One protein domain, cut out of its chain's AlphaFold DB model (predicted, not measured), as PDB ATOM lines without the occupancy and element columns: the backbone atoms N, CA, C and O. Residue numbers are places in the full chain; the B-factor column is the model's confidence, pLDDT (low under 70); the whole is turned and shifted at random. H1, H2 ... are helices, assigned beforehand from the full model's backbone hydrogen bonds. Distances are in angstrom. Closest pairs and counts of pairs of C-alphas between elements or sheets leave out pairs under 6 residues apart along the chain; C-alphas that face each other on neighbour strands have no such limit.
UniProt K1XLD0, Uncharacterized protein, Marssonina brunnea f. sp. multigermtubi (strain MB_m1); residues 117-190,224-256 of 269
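This is residues 117 to 190 and 224 to 256 of the 269 residues of an uncharacterized protein of Marssonina brunnea f. sp. multigermtubi (strain MB_m1) (UniProt K1XLD0). The long helix H5 crosses H2, which folds back along H1 as a helical hairpin; short H3 packs on H5, and residues 184 to 190, including the end of H4, stick out. The 107 printed residues hold five named helices, H1 to H5 in chain order, and no named strand: all helix. The whole is compact, radius of gyration of the C-alphas 14.2 A, spanning 42 by 27 by 26 A.

H5, residues 224 to 255, is the hub. It touches H2, residues 142 to 162, the same way at a steep tilt of 39 degrees; the closest C-alphas, of Ile 155 and Gly 242, are 4.0 A apart. H2 touches H1, residues 117 to 138, opposite ways at a shallow tilt of 11 degrees, closest C-alphas Cys 132 and Lys 149, 5.4 A. H1 and H5 are apart. With residues 240 to 251 alone, H5 touches H3, residues 167 to 173, closest C-alphas Cys 170 and Ala 247, 5.5 A. With residues 241 to 245 alone, it touches H4, residues 179 to 187, about perpendicular at 86 degrees, closest C-alphas Ala 179 and Ala 244, 6.5 A. In H1 to H5 every O i to N i+4 pair is within hydrogen-bond range.

H5 measures 46.1 A, H1 31.6 A and H2 30.4 A from first to last C-alpha. C-alpha 117 is at (-26.030, 8.767, 8.545), C-alpha 255 at (-30.143, -9.511, -3.022).

The C-alphas farthest apart, of Asp 224 and Thr 256, are 47.6 A apart. Residues 191 to 223 are not printed; C-alphas 190 and 224 are 33.8 A apart across the cut. The links printed whole are tight. pLDDT is under 70 in residues 170 to 190, 224 to 229 and 252 to 256.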
ATOM      1  N   LEU A 117     -25.648   9.245   7.218       86.25
ATOM      2  CA  LEU A 117     -26.030   8.767   8.545       86.25
ATOM      3  C   LEU A 117     -26.891   9.808   9.268       86.25
ATOM      4  O   LEU A 117     -27.999   9.482   9.690       86.25
ATOM      5  N   GLY A 118     -26.430  11.061   9.330       85.62
ATOM      6  CA  GLY A 118     -27.169  12.146   9.982       85.62
ATOM      7  C   GLY A 118     -28.524  12.423   9.323       85.62
ATOM      8  O   GLY A 118     -29.540  12.539  10.010       85.62
ATOM      9  N   LEU A 119     -28.576  12.446   7.987       87.00
ATOM     10  CA  LEU A 119     -29.831  12.649   7.256       87.00
ATOM     11  C   LEU A 119     -30.839  11.517   7.513       87.00
ATOM     12  O   LEU A 119     -32.039  11.759   7.666       87.00
ATOM     13  N   ARG A 120     -30.373  10.264   7.550       88.31
ATOM     14  CA  ARG A 120     -31.225   9.096   7.821       88.31
ATOM     15  C   ARG A 120     -31.705   9.062   9.262       88.31
ATOM     16  O   ARG A 120     -32.886   8.806   9.484       88.31
ATOM     17  N   GLU A 121     -30.827   9.367  10.210       91.25
ATOM     18  CA  GLU A 121     -31.179   9.506  11.619       91.25
ATOM     19  C   GLU A 121     -32.290  10.543  11.808       91.25
ATOM     20  O   GLU A 121     -33.327  10.241  12.402       91.25
ATOM     21  N   GLN A 122     -32.133  11.728  11.207       88.19
ATOM     22  CA  GLN A 122     -33.161  12.764  11.237       88.19
ATOM     23  C   GLN A 122     -34.485  12.258  10.651       88.19
ATOM     24  O   GLN A 122     -35.529  12.416  11.278       88.19
ATOM     25  N   ARG A 123     -34.458  11.589   9.490       87.44
ATOM     26  CA  ARG A 123     -35.669  11.024   8.866       87.44
ATOM     27  C   ARG A 123     -36.364   9.997   9.759       87.44
ATOM     28  O   ARG A 123     -37.592  10.023   9.857       87.44
ATOM     29  N   TYR A 124     -35.618   9.094  10.396       89.69
ATOM     30  CA  TYR A 124     -36.188   8.081  11.291       89.69
ATOM     31  C   TYR A 124     -36.798   8.714  12.541       89.69
ATOM     32  O   TYR A 124     -37.928   8.371  12.895       89.69
ATOM     33  N   ASN A 125     -36.119   9.695  13.132       90.50
ATOM     34  CA  ASN A 125     -36.634  10.447  14.272       90.50
ATOM     35  C   ASN A 125     -37.894  11.244  13.906       90.50
ATOM     36  O   ASN A 125     -38.909  11.124  14.590       90.50
ATOM     37  N   SER A 126     -37.891  11.982  12.793       84.56
ATOM     38  CA  SER A 126     -39.069  12.727  12.328       84.56
ATOM     39  C   SER A 126     -40.263  11.810  12.051       84.56
ATOM     40  O   SER A 126     -41.387  12.122  12.443       84.56
ATOM     41  N   ALA A 127     -40.035  10.650  11.425       80.56
ATOM     42  CA  ALA A 127     -41.094   9.671  11.184       80.56
ATOM     43  C   ALA A 127     -41.655   9.086  12.491       80.56
ATOM     44  O   ALA A 127     -42.865   8.882  12.604       80.56
ATOM     45  N   ALA A 128     -40.797   8.826  13.481       85.44
ATOM     46  CA  ALA A 128     -41.209   8.340  14.794       85.44
ATOM     47  C   ALA A 128     -42.039   9.380  15.554       85.44
ATOM     48  O   ALA A 128     -43.084   9.031  16.105       85.44
ATOM     49  N   THR A 129     -41.625  10.649  15.522       87.25
ATOM     50  CA  THR A 129     -42.369  11.771  16.110       87.25
ATOM     51  C   THR A 129     -43.764  11.878  15.508       87.25
ATOM     52  O   THR A 129     -44.745  11.808  16.243       87.25
ATOM     53  N   LEU A 130     -43.872  11.908  14.176       81.75
ATOM     54  CA  LEU A 130     -45.165  11.979  13.489       81.75
ATOM     55  C   LEU A 130     -46.076  10.786  13.833       81.75
ATOM     56  O   LEU A 130     -47.290  10.924  13.970       81.75
ATOM     57  N   ARG A 131     -45.505   9.585  13.976       80.31
ATOM     58  CA  ARG A 131     -46.258   8.393  14.398       80.31
ATOM     59  C   ARG A 131     -46.727   8.503  15.848       80.31
ATOM     60  O   ARG A 131     -47.863   8.133  16.131       80.31
ATOM     61  N   CYS A 132     -45.899   9.035  16.744       79.75
ATOM     62  CA  CYS A 132     -46.285   9.290  18.133       79.75
ATOM     63  C   CYS A 132     -47.432  10.303  18.222       79.75
ATOM     64  O   CYS A 132     -48.389  10.059  18.951       79.75
ATOM     65  N   GLU A 133     -47.381  11.381  17.436       82.75
ATOM     66  CA  GLU A 133     -48.458  12.376  17.358       82.75
ATOM     67  C   GLU A 133     -49.777  11.743  16.897       82.75
ATOM     68  O   GLU A 133     -50.829  11.986  17.487       82.75
ATOM     69  N   LYS A 134     -49.732  10.858  15.892       75.75
ATOM     70  CA  LYS A 134     -50.916  10.098  15.464       75.75
ATOM     71  C   LYS A 134     -51.442   9.180  16.570       75.75
ATOM     72  O   LYS A 134     -52.651   9.104  16.767       75.75
ATOM     73  N   ILE A 135     -50.569   8.500  17.314       76.25
ATOM     74  CA  ILE A 135     -50.987   7.664  18.453       76.25
ATOM     75  C   ILE A 135     -51.685   8.517  19.522       76.25
ATOM     76  O   ILE A 135     -52.723   8.112  20.050       76.25
ATOM     77  N   ASP A 136     -51.166   9.714  19.800       80.12
ATOM     78  CA  ASP A 136     -51.785  10.646  20.744       80.12
ATOM     79  C   ASP A 136     -53.180  11.091  20.276       80.12
ATOM     80  O   ASP A 136     -54.108  11.118  21.090       80.12
ATOM     81  N   GLN A 137     -53.346  11.362  18.977       75.31
ATOM     82  CA  GLN A 137     -54.606  11.810  18.371       75.31
ATOM     83  C   GLN A 137     -55.679  10.713  18.294       75.31
ATOM     84  O   GLN A 137     -56.837  10.973  18.613       75.31
ATOM     85  N   TYR A 138     -55.315   9.494  17.881       76.62
ATOM     86  CA  TYR A 138     -56.286   8.438  17.552       76.62
ATOM     87  C   TYR A 138     -56.400   7.328  18.604       76.62
ATOM     88  O   TYR A 138     -57.352   6.547  18.582       76.62
ATOM     89  N   GLY A 139     -55.447   7.222  19.535       74.12
ATOM     90  CA  GLY A 139     -55.492   6.191  20.567       74.12
ATOM     91  C   GLY A 139     -56.644   6.412  21.554       74.12
ATOM     92  O   GLY A 139     -56.936   7.541  21.955       74.12
ATOM     93  N   LYS A 140     -57.273   5.321  21.994       71.69
ATOM     94  CA  LYS A 140     -58.399   5.365  22.945       71.69
ATOM     95  C   LYS A 140     -57.973   5.182  24.408       71.69
ATOM     96  O   LYS A 140     -58.565   5.795  25.284       71.69
ATOM     97  N   SER A 141     -56.928   4.391  24.669       79.38
ATOM     98  CA  SER A 141     -56.418   4.096  26.022       79.38
ATOM     99  C   SER A 141     -55.062   4.756  26.275       79.38
ATOM    100  O   SER A 141     -54.176   4.682  25.426       79.38
ATOM    101  N   ALA A 142     -54.888   5.383  27.443       74.69
ATOM    102  CA  ALA A 142     -53.639   6.041  27.832       74.69
ATOM    103  C   ALA A 142     -52.475   5.047  28.017       74.69
ATOM    104  O   ALA A 142     -51.383   5.298  27.512       74.69
ATOM    105  N   ASP A 143     -52.723   3.891  28.644       71.25
ATOM    106  CA  ASP A 143     -51.723   2.819  28.809       71.25
ATOM    107  C   ASP A 143     -51.287   2.242  27.449       71.25
ATOM    108  O   ASP A 143     -50.098   2.088  27.169       71.25
ATOM    109  N   ALA A 144     -52.245   2.015  26.541       73.38
ATOM    110  CA  ALA A 144     -51.934   1.557  25.188       73.38
ATOM    111  C   ALA A 144     -51.134   2.603  24.390       73.38
ATOM    112  O   ALA A 144     -50.208   2.241  23.662       73.38
ATOM    113  N   LYS A 145     -51.445   3.900  24.545       74.81
ATOM    114  CA  LYS A 145     -50.675   4.996  23.929       74.81
ATOM    115  C   LYS A 145     -49.230   5.010  24.413       74.81
ATOM    116  O   LYS A 145     -48.336   5.126  23.577       74.81
ATOM    117  N   GLY A 146     -49.007   4.881  25.725       75.31
ATOM    118  CA  GLY A 146     -47.671   4.840  26.327       75.31
ATOM    119  C   GLY A 146     -46.818   3.737  25.706       75.31
ATOM    120  O   GLY A 146     -45.812   4.018  25.051       75.31
ATOM    121  N   LYS A 147     -47.304   2.493  25.763       77.94
ATOM    122  CA  LYS A 147     -46.620   1.321  25.187       77.94
ATOM    123  C   LYS A 147     -46.345   1.459  23.691       77.94
ATOM    124  O   LYS A 147     -45.220   1.238  23.250       77.94
ATOM    125  N   LEU A 148     -47.341   1.873  22.905       75.31
ATOM    126  CA  LEU A 148     -47.187   2.034  21.454       75.31
ATOM    127  C   LEU A 148     -46.176   3.128  21.097       75.31
ATOM    128  O   LEU A 148     -45.380   2.951  20.176       75.31
ATOM    129  N   LYS A 149     -46.160   4.245  21.831       83.00
ATOM    130  CA  LYS A 149     -45.173   5.315  21.624       83.00
ATOM    131  C   LYS A 149     -43.765   4.844  21.958       83.00
ATOM    132  O   LYS A 149     -42.842   5.135  21.198       83.00
ATOM    133  N   GLN A 150     -43.595   4.101  23.049       84.94
ATOM    134  CA  GLN A 150     -42.295   3.540  23.418       84.94
ATOM    135  C   GLN A 150     -41.812   2.516  22.395       84.94
ATOM    136  O   GLN A 150     -40.666   2.587  21.963       84.94
ATOM    137  N   TYR A 151     -42.704   1.656  21.907       79.38
ATOM    138  CA  TYR A 151     -42.403   0.725  20.823       79.38
ATOM    139  C   TYR A 151     -41.964   1.443  19.535       79.38
ATOM    140  O   TYR A 151     -40.925   1.116  18.963       79.38
ATOM    141  N   VAL A 152     -42.683   2.488  19.104       79.44
ATOM    142  CA  VAL A 152     -42.321   3.285  17.913       79.44
ATOM    143  C   VAL A 152     -40.965   3.981  18.071       79.44
ATOM    144  O   VAL A 152     -40.178   4.012  17.121       79.44
ATOM    145  N   ARG A 153     -40.676   4.525  19.257       90.50
ATOM    146  CA  ARG A 153     -39.364   5.111  19.576       90.50
ATOM    147  C   ARG A 153     -38.263   4.056  19.559       90.50
ATOM    148  O   ARG A 153     -37.203   4.313  18.994       90.50
ATOM    149  N   GLY A 154     -38.548   2.872  20.100       86.19
ATOM    150  CA  GLY A 154     -37.680   1.702  20.033       86.19
ATOM    151  C   GLY A 154     -37.316   1.370  18.590       86.19
ATOM    152  O   GLY A 154     -36.136   1.345  18.259       86.19
ATOM    153  N   ILE A 155     -38.310   1.236  17.702       84.88
ATOM    154  CA  ILE A 155     -38.079   0.961  16.272       84.88
ATOM    155  C   ILE A 155     -37.136   1.989  15.654       84.88
ATOM    156  O   ILE A 155     -36.200   1.619  14.946       84.88
ATOM    157  N   ALA A 156     -37.357   3.278  15.903       88.50
ATOM    158  CA  ALA A 156     -36.499   4.321  15.352       88.50
ATOM    159  C   ALA A 156     -35.055   4.196  15.855       88.50
ATOM    160  O   ALA A 156     -34.131   4.182  15.044       88.50
ATOM    161  N   ALA A 157     -34.871   4.018  17.164       91.94
ATOM    162  CA  ALA A 157     -33.558   3.834  17.775       91.94
ATOM    163  C   ALA A 157     -32.840   2.580  17.248       91.94
ATOM    164  O   ALA A 157     -31.651   2.639  16.934       91.94
ATOM    165  N   GLY A 158     -33.567   1.474  17.080       89.06
ATOM    166  CA  GLY A 158     -33.047   0.242  16.490       89.06
ATOM    167  C   GLY A 158     -32.578   0.456  15.057       89.06
ATOM    168  O   GLY A 158     -31.447   0.130  14.703       89.06
ATOM    169  N   ARG A 159     -33.401   1.108  14.232       88.25
ATOM    170  CA  ARG A 159     -33.038   1.420  12.843       88.25
ATOM    171  C   ARG A 159     -31.831   2.345  12.736       88.25
ATOM    172  O   ARG A 159     -31.047   2.174  11.812       88.25
ATOM    173  N   ILE A 160     -31.685   3.308  13.648       89.50
ATOM    174  CA  ILE A 160     -30.524   4.210  13.707       89.50
ATOM    175  C   ILE A 160     -29.262   3.422  14.065       89.50
ATOM    176  O   ILE A 160     -28.255   3.546  13.371       89.50
ATOM    177  N   ALA A 161     -29.329   2.570  15.092       88.12
ATOM    178  CA  ALA A 161     -28.203   1.735  15.506       88.12
ATOM    179  C   ALA A 161     -27.735   0.795  14.380       88.12
ATOM    180  O   ALA A 161     -26.536   0.663  14.149       88.12
ATOM    181  N   ALA A 162     -28.665   0.227  13.608       85.25
ATOM    182  CA  ALA A 162     -28.326  -0.633  12.473       85.25
ATOM    183  C   ALA A 162     -27.494   0.070  11.385       85.25
ATOM    184  O   ALA A 162     -26.746  -0.604  10.680       85.25
ATOM    185  N   LEU A 163     -27.587   1.399  11.231       83.44
ATOM    186  CA  LEU A 163     -26.886   2.123  10.160       83.44
ATOM    187  C   LEU A 163     -25.354   2.063  10.282       83.44
ATOM    188  O   LEU A 163     -24.657   2.242   9.282       83.44
ATOM    189  N   THR A 164     -24.835   1.833  11.487       79.31
ATOM    190  CA  THR A 164     -23.392   1.769  11.775       79.31
ATOM    191  C   THR A 164     -22.894   0.354  12.068       79.31
ATOM    192  O   THR A 164     -21.686   0.151  12.171       79.31
ATOM    193  N   MET A 165     -23.800  -0.623  12.168       78.62
ATOM    194  CA  MET A 165     -23.492  -2.039  12.390       78.62
ATOM    195  C   MET A 165     -23.293  -2.778  11.063       78.62
ATOM    196  O   MET A 165     -23.877  -2.406  10.041       78.62
ATOM    197  N   SER A 166     -22.503  -3.850  11.054       73.88
ATOM    198  CA  SER A 166     -22.408  -4.738   9.886       73.88
ATOM    199  C   SER A 166     -23.726  -5.495   9.653       73.88
ATOM    200  O   SER A 166     -24.512  -5.693  10.577       73.88
ATOM    201  N   LEU A 167     -23.987  -5.935   8.416       71.50
ATOM    202  CA  LEU A 167     -25.209  -6.697   8.113       71.50
ATOM    203  C   LEU A 167     -25.260  -8.020   8.876       71.50
ATOM    204  O   LEU A 167     -26.334  -8.417   9.311       71.50
ATOM    205  N   ASP A 168     -24.109  -8.665   9.074       71.25
ATOM    206  CA  ASP A 168     -24.005  -9.910   9.834       71.25
ATOM    207  C   ASP A 168     -24.350  -9.691  11.315       71.25
ATOM    208  O   ASP A 168     -25.076 -10.494  11.903       71.25
ATOM    209  N   GLU A 169     -23.901  -8.579  11.912       72.81
ATOM    210  CA  GLU A 169     -24.277  -8.191  13.280       72.81
ATOM    211  C   GLU A 169     -25.770  -7.862  13.377       72.81
ATOM    212  O   GLU A 169     -26.437  -8.322  14.303       72.81
ATOM    213  N   CYS A 170     -26.325  -7.127  12.409       69.50
ATOM    214  CA  CYS A 170     -27.757  -6.834  12.379       69.50
ATOM    215  C   CYS A 170     -28.595  -8.115  12.214       69.50
ATOM    216  O   CYS A 170     -29.573  -8.311  12.934       69.50
ATOM    217  N   ALA A 171     -28.194  -9.017  11.315       66.62
ATOM    218  CA  ALA A 171     -28.871 -10.286  11.063       66.62
ATOM    219  C   ALA A 171     -28.777 -11.245  12.258       66.62
ATOM    220  O   ALA A 171     -29.715 -11.995  12.513       66.62
ATOM    221  N   ALA A 172     -27.675 -11.225  13.013       68.88
ATOM    222  CA  ALA A 172     -27.538 -12.009  14.239       68.88
ATOM    223  C   ALA A 172     -28.540 -11.573  15.319       68.88
ATOM    224  O   ALA A 172     -29.065 -12.426  16.034       68.88
ATOM    225  N   VAL A 173     -28.841 -10.273  15.402       64.94
ATOM    226  CA  VAL A 173     -29.874  -9.732  16.303       64.94
ATOM    227  C   VAL A 173     -31.286  -9.991  15.760       64.94
ATOM    228  O   VAL A 173     -32.212 -10.193  16.538       64.94
ATOM    229  N   ALA A 174     -31.440 -10.051  14.434       55.06
ATOM    230  CA  ALA A 174     -32.708 -10.256  13.734       55.06
ATOM    231  C   ALA A 174     -33.228 -11.704  13.714       55.06
ATOM    232  O   ALA A 174     -34.333 -11.930  13.230       55.06
ATOM    233  N   ARG A 175     -32.473 -12.698  14.210       53.53
ATOM    234  CA  ARG A 175     -32.899 -14.117  14.267       53.53
ATOM    235  C   ARG A 175     -33.959 -14.392  15.342       53.53
ATOM    236  O   ARG A 175     -33.918 -15.426  16.007       53.53
ATOM    237  N   ASP A 176     -34.904 -13.478  15.501       54.31
ATOM    238  CA  ASP A 176     -36.151 -13.723  16.206       54.31
ATOM    239  C   ASP A 176     -37.220 -14.025  15.132       54.31
ATOM    240  O   ASP A 176     -37.449 -13.178  14.264       54.31
ATOM    241  N   PRO A 177     -37.849 -15.218  15.111       53.34
ATOM    242  CA  PRO A 177     -38.812 -15.632  14.075       53.34
ATOM    243  C   PRO A 177     -40.038 -14.712  13.896       53.34
ATOM    244  O   PRO A 177     -40.841 -14.935  12.996       53.34
ATOM    245  N   PHE A 178     -40.175 -13.670  14.716       49.66
ATOM    246  CA  PHE A 178     -41.206 -12.637  14.619       49.66
ATOM    247  C   PHE A 178     -40.939 -11.541  13.570       49.66
ATOM    248  O   PHE A 178     -41.869 -10.818  13.210       49.66
ATOM    249  N   ALA A 179     -39.709 -11.398  13.058       46.94
ATOM    250  CA  ALA A 179     -39.381 -10.345  12.086       46.94
ATOM    251  C   ALA A 179     -40.130 -10.507  10.743       46.94
ATOM    252  O   ALA A 179     -40.563  -9.514  10.154       46.94
ATOM    253  N   ASP A 180     -40.364 -11.748  10.304       44.03
ATOM    254  CA  ASP A 180     -41.096 -12.065   9.065       44.03
ATOM    255  C   ASP A 180     -42.615 -11.808   9.202       44.03
ATOM    256  O   ASP A 180     -43.282 -11.341   8.271       44.03
ATOM    257  N   GLU A 181     -43.174 -12.039  10.394       45.41
ATOM    258  CA  GLU A 181     -44.576 -11.734  10.715       45.41
ATOM    259  C   GLU A 181     -44.804 -10.211  10.811       45.41
ATOM    260  O   GLU A 181     -45.827  -9.688  10.353       45.41
ATOM    261  N   LEU A 182     -43.802  -9.467  11.302       47.62
ATOM    262  CA  LEU A 182     -43.822  -8.007  11.350       47.62
ATOM    263  C   LEU A 182     -43.823  -7.380   9.947       47.62
ATOM    264  O   LEU A 182     -44.596  -6.447   9.734       47.62
ATOM    265  N   MET A 183     -43.045  -7.891   8.985       48.12
ATOM    266  CA  MET A 183     -43.062  -7.408   7.589       48.12
ATOM    267  C   MET A 183     -44.462  -7.520   6.972       48.12
ATOM    268  O   MET A 183     -44.972  -6.548   6.414       48.12
ATOM    269  N   THR A 184     -45.137  -8.648   7.205       45.66
ATOM    270  CA  THR A 184     -46.523  -8.880   6.765       45.66
ATOM    271  C   THR A 184     -47.508  -7.906   7.433       45.66
ATOM    272  O   THR A 184     -48.443  -7.416   6.801       45.66
ATOM    273  N   SER A 185     -47.286  -7.562   8.708       42.53
ATOM    274  CA  SER A 185     -48.126  -6.593   9.431       42.53
ATOM    275  C   SER A 185     -47.834  -5.128   9.064       42.53
ATOM    276  O   SER A 185     -48.739  -4.293   9.068       42.53
ATOM    277  N   MET A 186     -46.587  -4.801   8.704       41.34
ATOM    278  CA  MET A 186     -46.150  -3.452   8.341       41.34
ATOM    279  C   MET A 186     -46.461  -3.097   6.884       41.34
ATOM    280  O   MET A 186     -46.734  -1.926   6.610       41.34
ATOM    281  N   GLU A 187     -46.514  -4.077   5.973       43.00
ATOM    282  CA  GLU A 187     -47.053  -3.903   4.613       43.00
ATOM    283  C   GLU A 187     -48.538  -3.479   4.629       43.00
ATOM    284  O   GLU A 187     -48.995  -2.769   3.730       43.00
ATOM    285  N   GLY A 188     -49.270  -3.805   5.702       39.19
ATOM    286  CA  GLY A 188     -50.649  -3.375   5.954       39.19
ATOM    287  C   GLY A 188     -50.808  -2.012   6.645       39.19
ATOM    288  O   GLY A 188     -51.923  -1.507   6.733       39.19
ATOM    289  N   PHE A 189     -49.728  -1.360   7.098       39.16
ATOM    290  CA  PHE A 189     -49.788  -0.041   7.756       39.16
ATOM    291  C   PHE A 189     -49.775   1.145   6.772       39.16
ATOM    292  O   PHE A 189     -49.417   2.274   7.124       39.16
ATOM    293  N   THR A 190     -50.249   0.935   5.542       34.94
ATOM    294  CA  THR A 190     -50.975   2.009   4.862       34.94
ATOM    295  C   THR A 190     -52.327   2.097   5.546       34.94
ATOM    296  O   THR A 190     -53.174   1.237   5.358       34.94
ATOM    297  N   ASP A 224     -46.960   2.539  39.090       63.22
ATOM    298  CA  ASP A 224     -46.042   3.347  38.279       63.22
ATOM    299  C   ASP A 224     -44.798   2.556  37.849       63.22
ATOM    300  O   ASP A 224     -44.394   2.610  36.684       63.22
ATOM    301  N   PHE A 225     -44.222   1.748  38.747       62.81
ATOM    302  CA  PHE A 225     -43.114   0.856  38.397       62.81
ATOM    303  C   PHE A 225     -43.528  -0.192  37.363       62.81
ATOM    304  O   PHE A 225     -42.814  -0.403  36.380       62.81
ATOM    305  N   MET A 226     -44.685  -0.831  37.537       68.94
ATOM    306  CA  MET A 226     -45.188  -1.826  36.587       68.94
ATOM    307  C   MET A 226     -45.469  -1.223  35.206       68.94
ATOM    308  O   MET A 226     -45.212  -1.873  34.189       68.94
ATOM    309  N   LEU A 227     -45.967   0.013  35.150       69.56
ATOM    310  CA  LEU A 227     -46.132   0.752  33.899       69.56
ATOM    311  C   LEU A 227     -44.775   1.058  33.254       69.56
ATOM    312  O   LEU A 227     -44.593   0.760  32.073       69.56
ATOM    313  N   ALA A 228     -43.803   1.547  34.026       63.88
ATOM    314  CA  ALA A 228     -42.457   1.842  33.537       63.88
ATOM    315  C   ALA A 228     -41.750   0.601  32.965       63.88
ATOM    316  O   ALA A 228     -41.156   0.679  31.888       63.88
ATOM    317  N   PHE A 229     -41.862  -0.560  33.620       68.88
ATOM    318  CA  PHE A 229     -41.286  -1.811  33.109       68.88
ATOM    319  C   PHE A 229     -41.925  -2.254  31.793       68.88
ATOM    320  O   PHE A 229     -41.215  -2.635  30.865       68.88
ATOM    321  N   ARG A 230     -43.255  -2.162  31.673       75.19
ATOM    322  CA  ARG A 230     -43.963  -2.506  30.427       75.19
ATOM    323  C   ARG A 230     -43.611  -1.556  29.285       75.19
ATOM    324  O   ARG A 230     -43.515  -1.972  28.129       75.19
ATOM    325  N   GLU A 231     -43.439  -0.276  29.595       77.06
ATOM    326  CA  GLU A 231     -42.984   0.731  28.640       77.06
ATOM    327  C   GLU A 231     -41.548   0.474  28.177       77.06
ATOM    328  O   GLU A 231     -41.277   0.521  26.974       77.06
ATOM    329  N   GLN A 232     -40.649   0.137  29.103       75.94
ATOM    330  CA  GLN A 232     -39.274  -0.239  28.786       75.94
ATOM    331  C   GLN A 232     -39.219  -1.512  27.934       75.94
ATOM    332  O   GLN A 232     -38.534  -1.531  26.914       75.94
ATOM    333  N   GLU A 233     -39.982  -2.546  28.287       77.75
ATOM    334  CA  GLU A 233     -40.075  -3.782  27.504       77.75
ATOM    335  C   GLU A 233     -40.573  -3.498  26.078       77.75
ATOM    336  O   GLU A 233     -40.027  -4.016  25.101       77.75
ATOM    337  N   SER A 234     -41.563  -2.608  25.941       77.56
ATOM    338  CA  SER A 234     -42.075  -2.171  24.637       77.56
ATOM    339  C   SER A 234     -41.000  -1.452  23.819       77.56
ATOM    340  O   SER A 234     -40.865  -1.709  22.622       77.56
ATOM    341  N   TYR A 235     -40.204  -0.585  24.449       84.81
ATOM    342  CA  TYR A 235     -39.076   0.082  23.799       84.81
ATOM    343  C   TYR A 235     -37.996  -0.912  23.354       84.81
ATOM    344  O   TYR A 235     -37.575  -0.881  22.199       84.81
ATOM    345  N   GLU A 236     -37.562  -1.815  24.235       82.75
ATOM    346  CA  GLU A 236     -36.522  -2.811  23.941       82.75
ATOM    347  C   GLU A 236     -36.955  -3.796  22.855       82.75
ATOM    348  O   GLU A 236     -36.147  -4.209  22.017       82.75
ATOM    349  N   LYS A 237     -38.240  -4.165  22.843       82.19
ATOM    350  CA  LYS A 237     -38.830  -4.942  21.756       82.19
ATOM    351  C   LYS A 237     -38.772  -4.160  20.445       82.19
ATOM    352  O   LYS A 237     -38.192  -4.645  19.479       82.19
ATOM    353  N   GLY A 238     -39.261  -2.918  20.441       78.44
ATOM    354  CA  GLY A 238     -39.199  -2.054  19.262       78.44
ATOM    355  C   GLY A 238     -37.772  -1.854  18.751       78.44
ATOM    356  O   GLY A 238     -37.545  -1.864  17.549       78.44
ATOM    357  N   TYR A 239     -36.791  -1.725  19.645       87.12
ATOM    358  CA  TYR A 239     -35.377  -1.593  19.294       87.12
ATOM    359  C   TYR A 239     -34.849  -2.806  18.521       87.12
ATOM    360  O   TYR A 239     -34.228  -2.642  17.468       87.12
ATOM    361  N   ARG A 240     -35.142  -4.022  18.994       83.50
ATOM    362  CA  ARG A 240     -34.776  -5.260  18.289       83.50
ATOM    363  C   ARG A 240     -35.451  -5.353  16.922       83.50
ATOM    364  O   ARG A 240     -34.775  -5.608  15.927       83.50
ATOM    365  N   ASP A 241     -36.740  -5.039  16.862       80.56
ATOM    366  CA  ASP A 241     -37.516  -5.066  15.620       80.56
ATOM    367  C   ASP A 241     -37.012  -4.022  14.612       80.56
ATOM    368  O   ASP A 241     -36.916  -4.285  13.414       80.56
ATOM    369  N   GLY A 242     -36.607  -2.842  15.087       81.12
ATOM    370  CA  GLY A 242     -36.002  -1.798  14.266       81.12
ATOM    371  C   GLY A 242     -34.655  -2.209  13.668       81.12
ATOM    372  O   GLY A 242     -34.408  -1.946  12.487       81.12
ATOM    373  N   LEU A 243     -33.802  -2.875  14.453       84.50
ATOM    374  CA  LEU A 243     -32.545  -3.448  13.960       84.50
ATOM    375  C   LEU A 243     -32.816  -4.483  12.862       84.50
ATOM    376  O   LEU A 243     -32.235  -4.394  11.779       84.50
ATOM    377  N   ALA A 244     -33.729  -5.421  13.127       78.56
ATOM    378  CA  ALA A 244     -34.093  -6.487  12.201       78.56
ATOM    379  C   ALA A 244     -34.669  -5.941  10.891       78.56
ATOM    380  O   ALA A 244     -34.200  -6.296   9.811       78.56
ATOM    381  N   TYR A 245     -35.616  -5.009  10.984       79.56
ATOM    382  CA  TYR A 245     -36.227  -4.358   9.830       79.56
ATOM    383  C   TYR A 245     -35.186  -3.660   8.950       79.56
ATOM    384  O   TYR A 245     -35.205  -3.792   7.727       79.56
ATOM    385  N   GLN A 246     -34.248  -2.924   9.556       83.25
ATOM    386  CA  GLN A 246     -33.194  -2.259   8.794       83.25
ATOM    387  C   GLN A 246     -32.255  -3.278   8.131       83.25
ATOM    388  O   GLN A 246     -31.892  -3.084   6.973       83.25
ATOM    389  N   ALA A 247     -31.915  -4.367   8.827       79.00
ATOM    390  CA  ALA A 247     -31.100  -5.455   8.293       79.00
ATOM    391  C   ALA A 247     -31.750  -6.120   7.077       79.00
ATOM    392  O   ALA A 247     -31.078  -6.344   6.073       79.00
ATOM    393  N   LEU A 248     -33.049  -6.420   7.168       73.94
ATOM    394  CA  LEU A 248     -33.826  -7.065   6.112       73.94
ATOM    395  C   LEU A 248     -33.931  -6.169   4.882       73.94
ATOM    396  O   LEU A 248     -33.510  -6.580   3.807       73.94
ATOM    397  N   MET A 249     -34.377  -4.921   5.057       73.69
ATOM    398  CA  MET A 249     -34.476  -3.941   3.967       73.69
ATOM    399  C   MET A 249     -33.148  -3.777   3.227       73.69
ATOM    400  O   MET A 249     -33.102  -3.681   2.001       73.69
ATOM    401  N   GLU A 250     -32.054  -3.727   3.983       75.00
ATOM    402  CA  GLU A 250     -30.727  -3.633   3.406       75.00
ATOM    403  C   GLU A 250     -30.363  -4.946   2.697       75.00
ATOM    404  O   GLU A 250     -30.034  -4.904   1.515       75.00
ATOM    405  N   THR A 251     -30.522  -6.110   3.331       71.50
ATOM    406  CA  THR A 251     -30.244  -7.439   2.742       71.50
ATOM    407  C   THR A 251     -31.028  -7.696   1.455       71.50
ATOM    408  O   THR A 251     -30.460  -8.178   0.477       71.50
ATOM    409  N   GLU A 252     -32.306  -7.330   1.402       66.50
ATOM    410  CA  GLU A 252     -33.135  -7.432   0.200       66.50
ATOM    411  C   GLU A 252     -32.637  -6.506  -0.909       66.50
ATOM    412  O   GLU A 252     -32.536  -6.931  -2.063       66.50
ATOM    413  N   SER A 253     -32.246  -5.273  -0.560       65.00
ATOM    414  CA  SER A 253     -31.612  -4.349  -1.509       65.00
ATOM    415  C   SER A 253     -30.261  -4.867  -2.022       65.00
ATOM    416  O   SER A 253     -29.889  -4.586  -3.160       65.00
ATOM    417  N   PHE A 254     -29.557  -5.685  -1.226       61.31
ATOM    418  CA  PHE A 254     -28.337  -6.391  -1.636       61.31
ATOM    419  C   PHE A 254     -28.618  -7.636  -2.492       61.31
ATOM    420  O   PHE A 254     -27.798  -7.990  -3.339       61.31
ATOM    421  N   ALA A 255     -29.751  -8.310  -2.285       57.34
ATOM    422  CA  ALA A 255     -30.143  -9.511  -3.022       57.34
ATOM    423  C   ALA A 255     -30.820  -9.204  -4.370       57.34
ATOM    424  O   ALA A 255     -30.955 -10.096  -5.215       57.34
ATOM    425  N   THR A 256     -31.252  -7.958  -4.600       46.31
ATOM    426  CA  THR A 256     -31.905  -7.564  -5.854       46.31
ATOM    427  C   THR A 256     -30.884  -7.593  -7.011       46.31
ATOM    428  O   THR A 256     -29.799  -7.026  -6.898       46.31
TER     429      THR A 256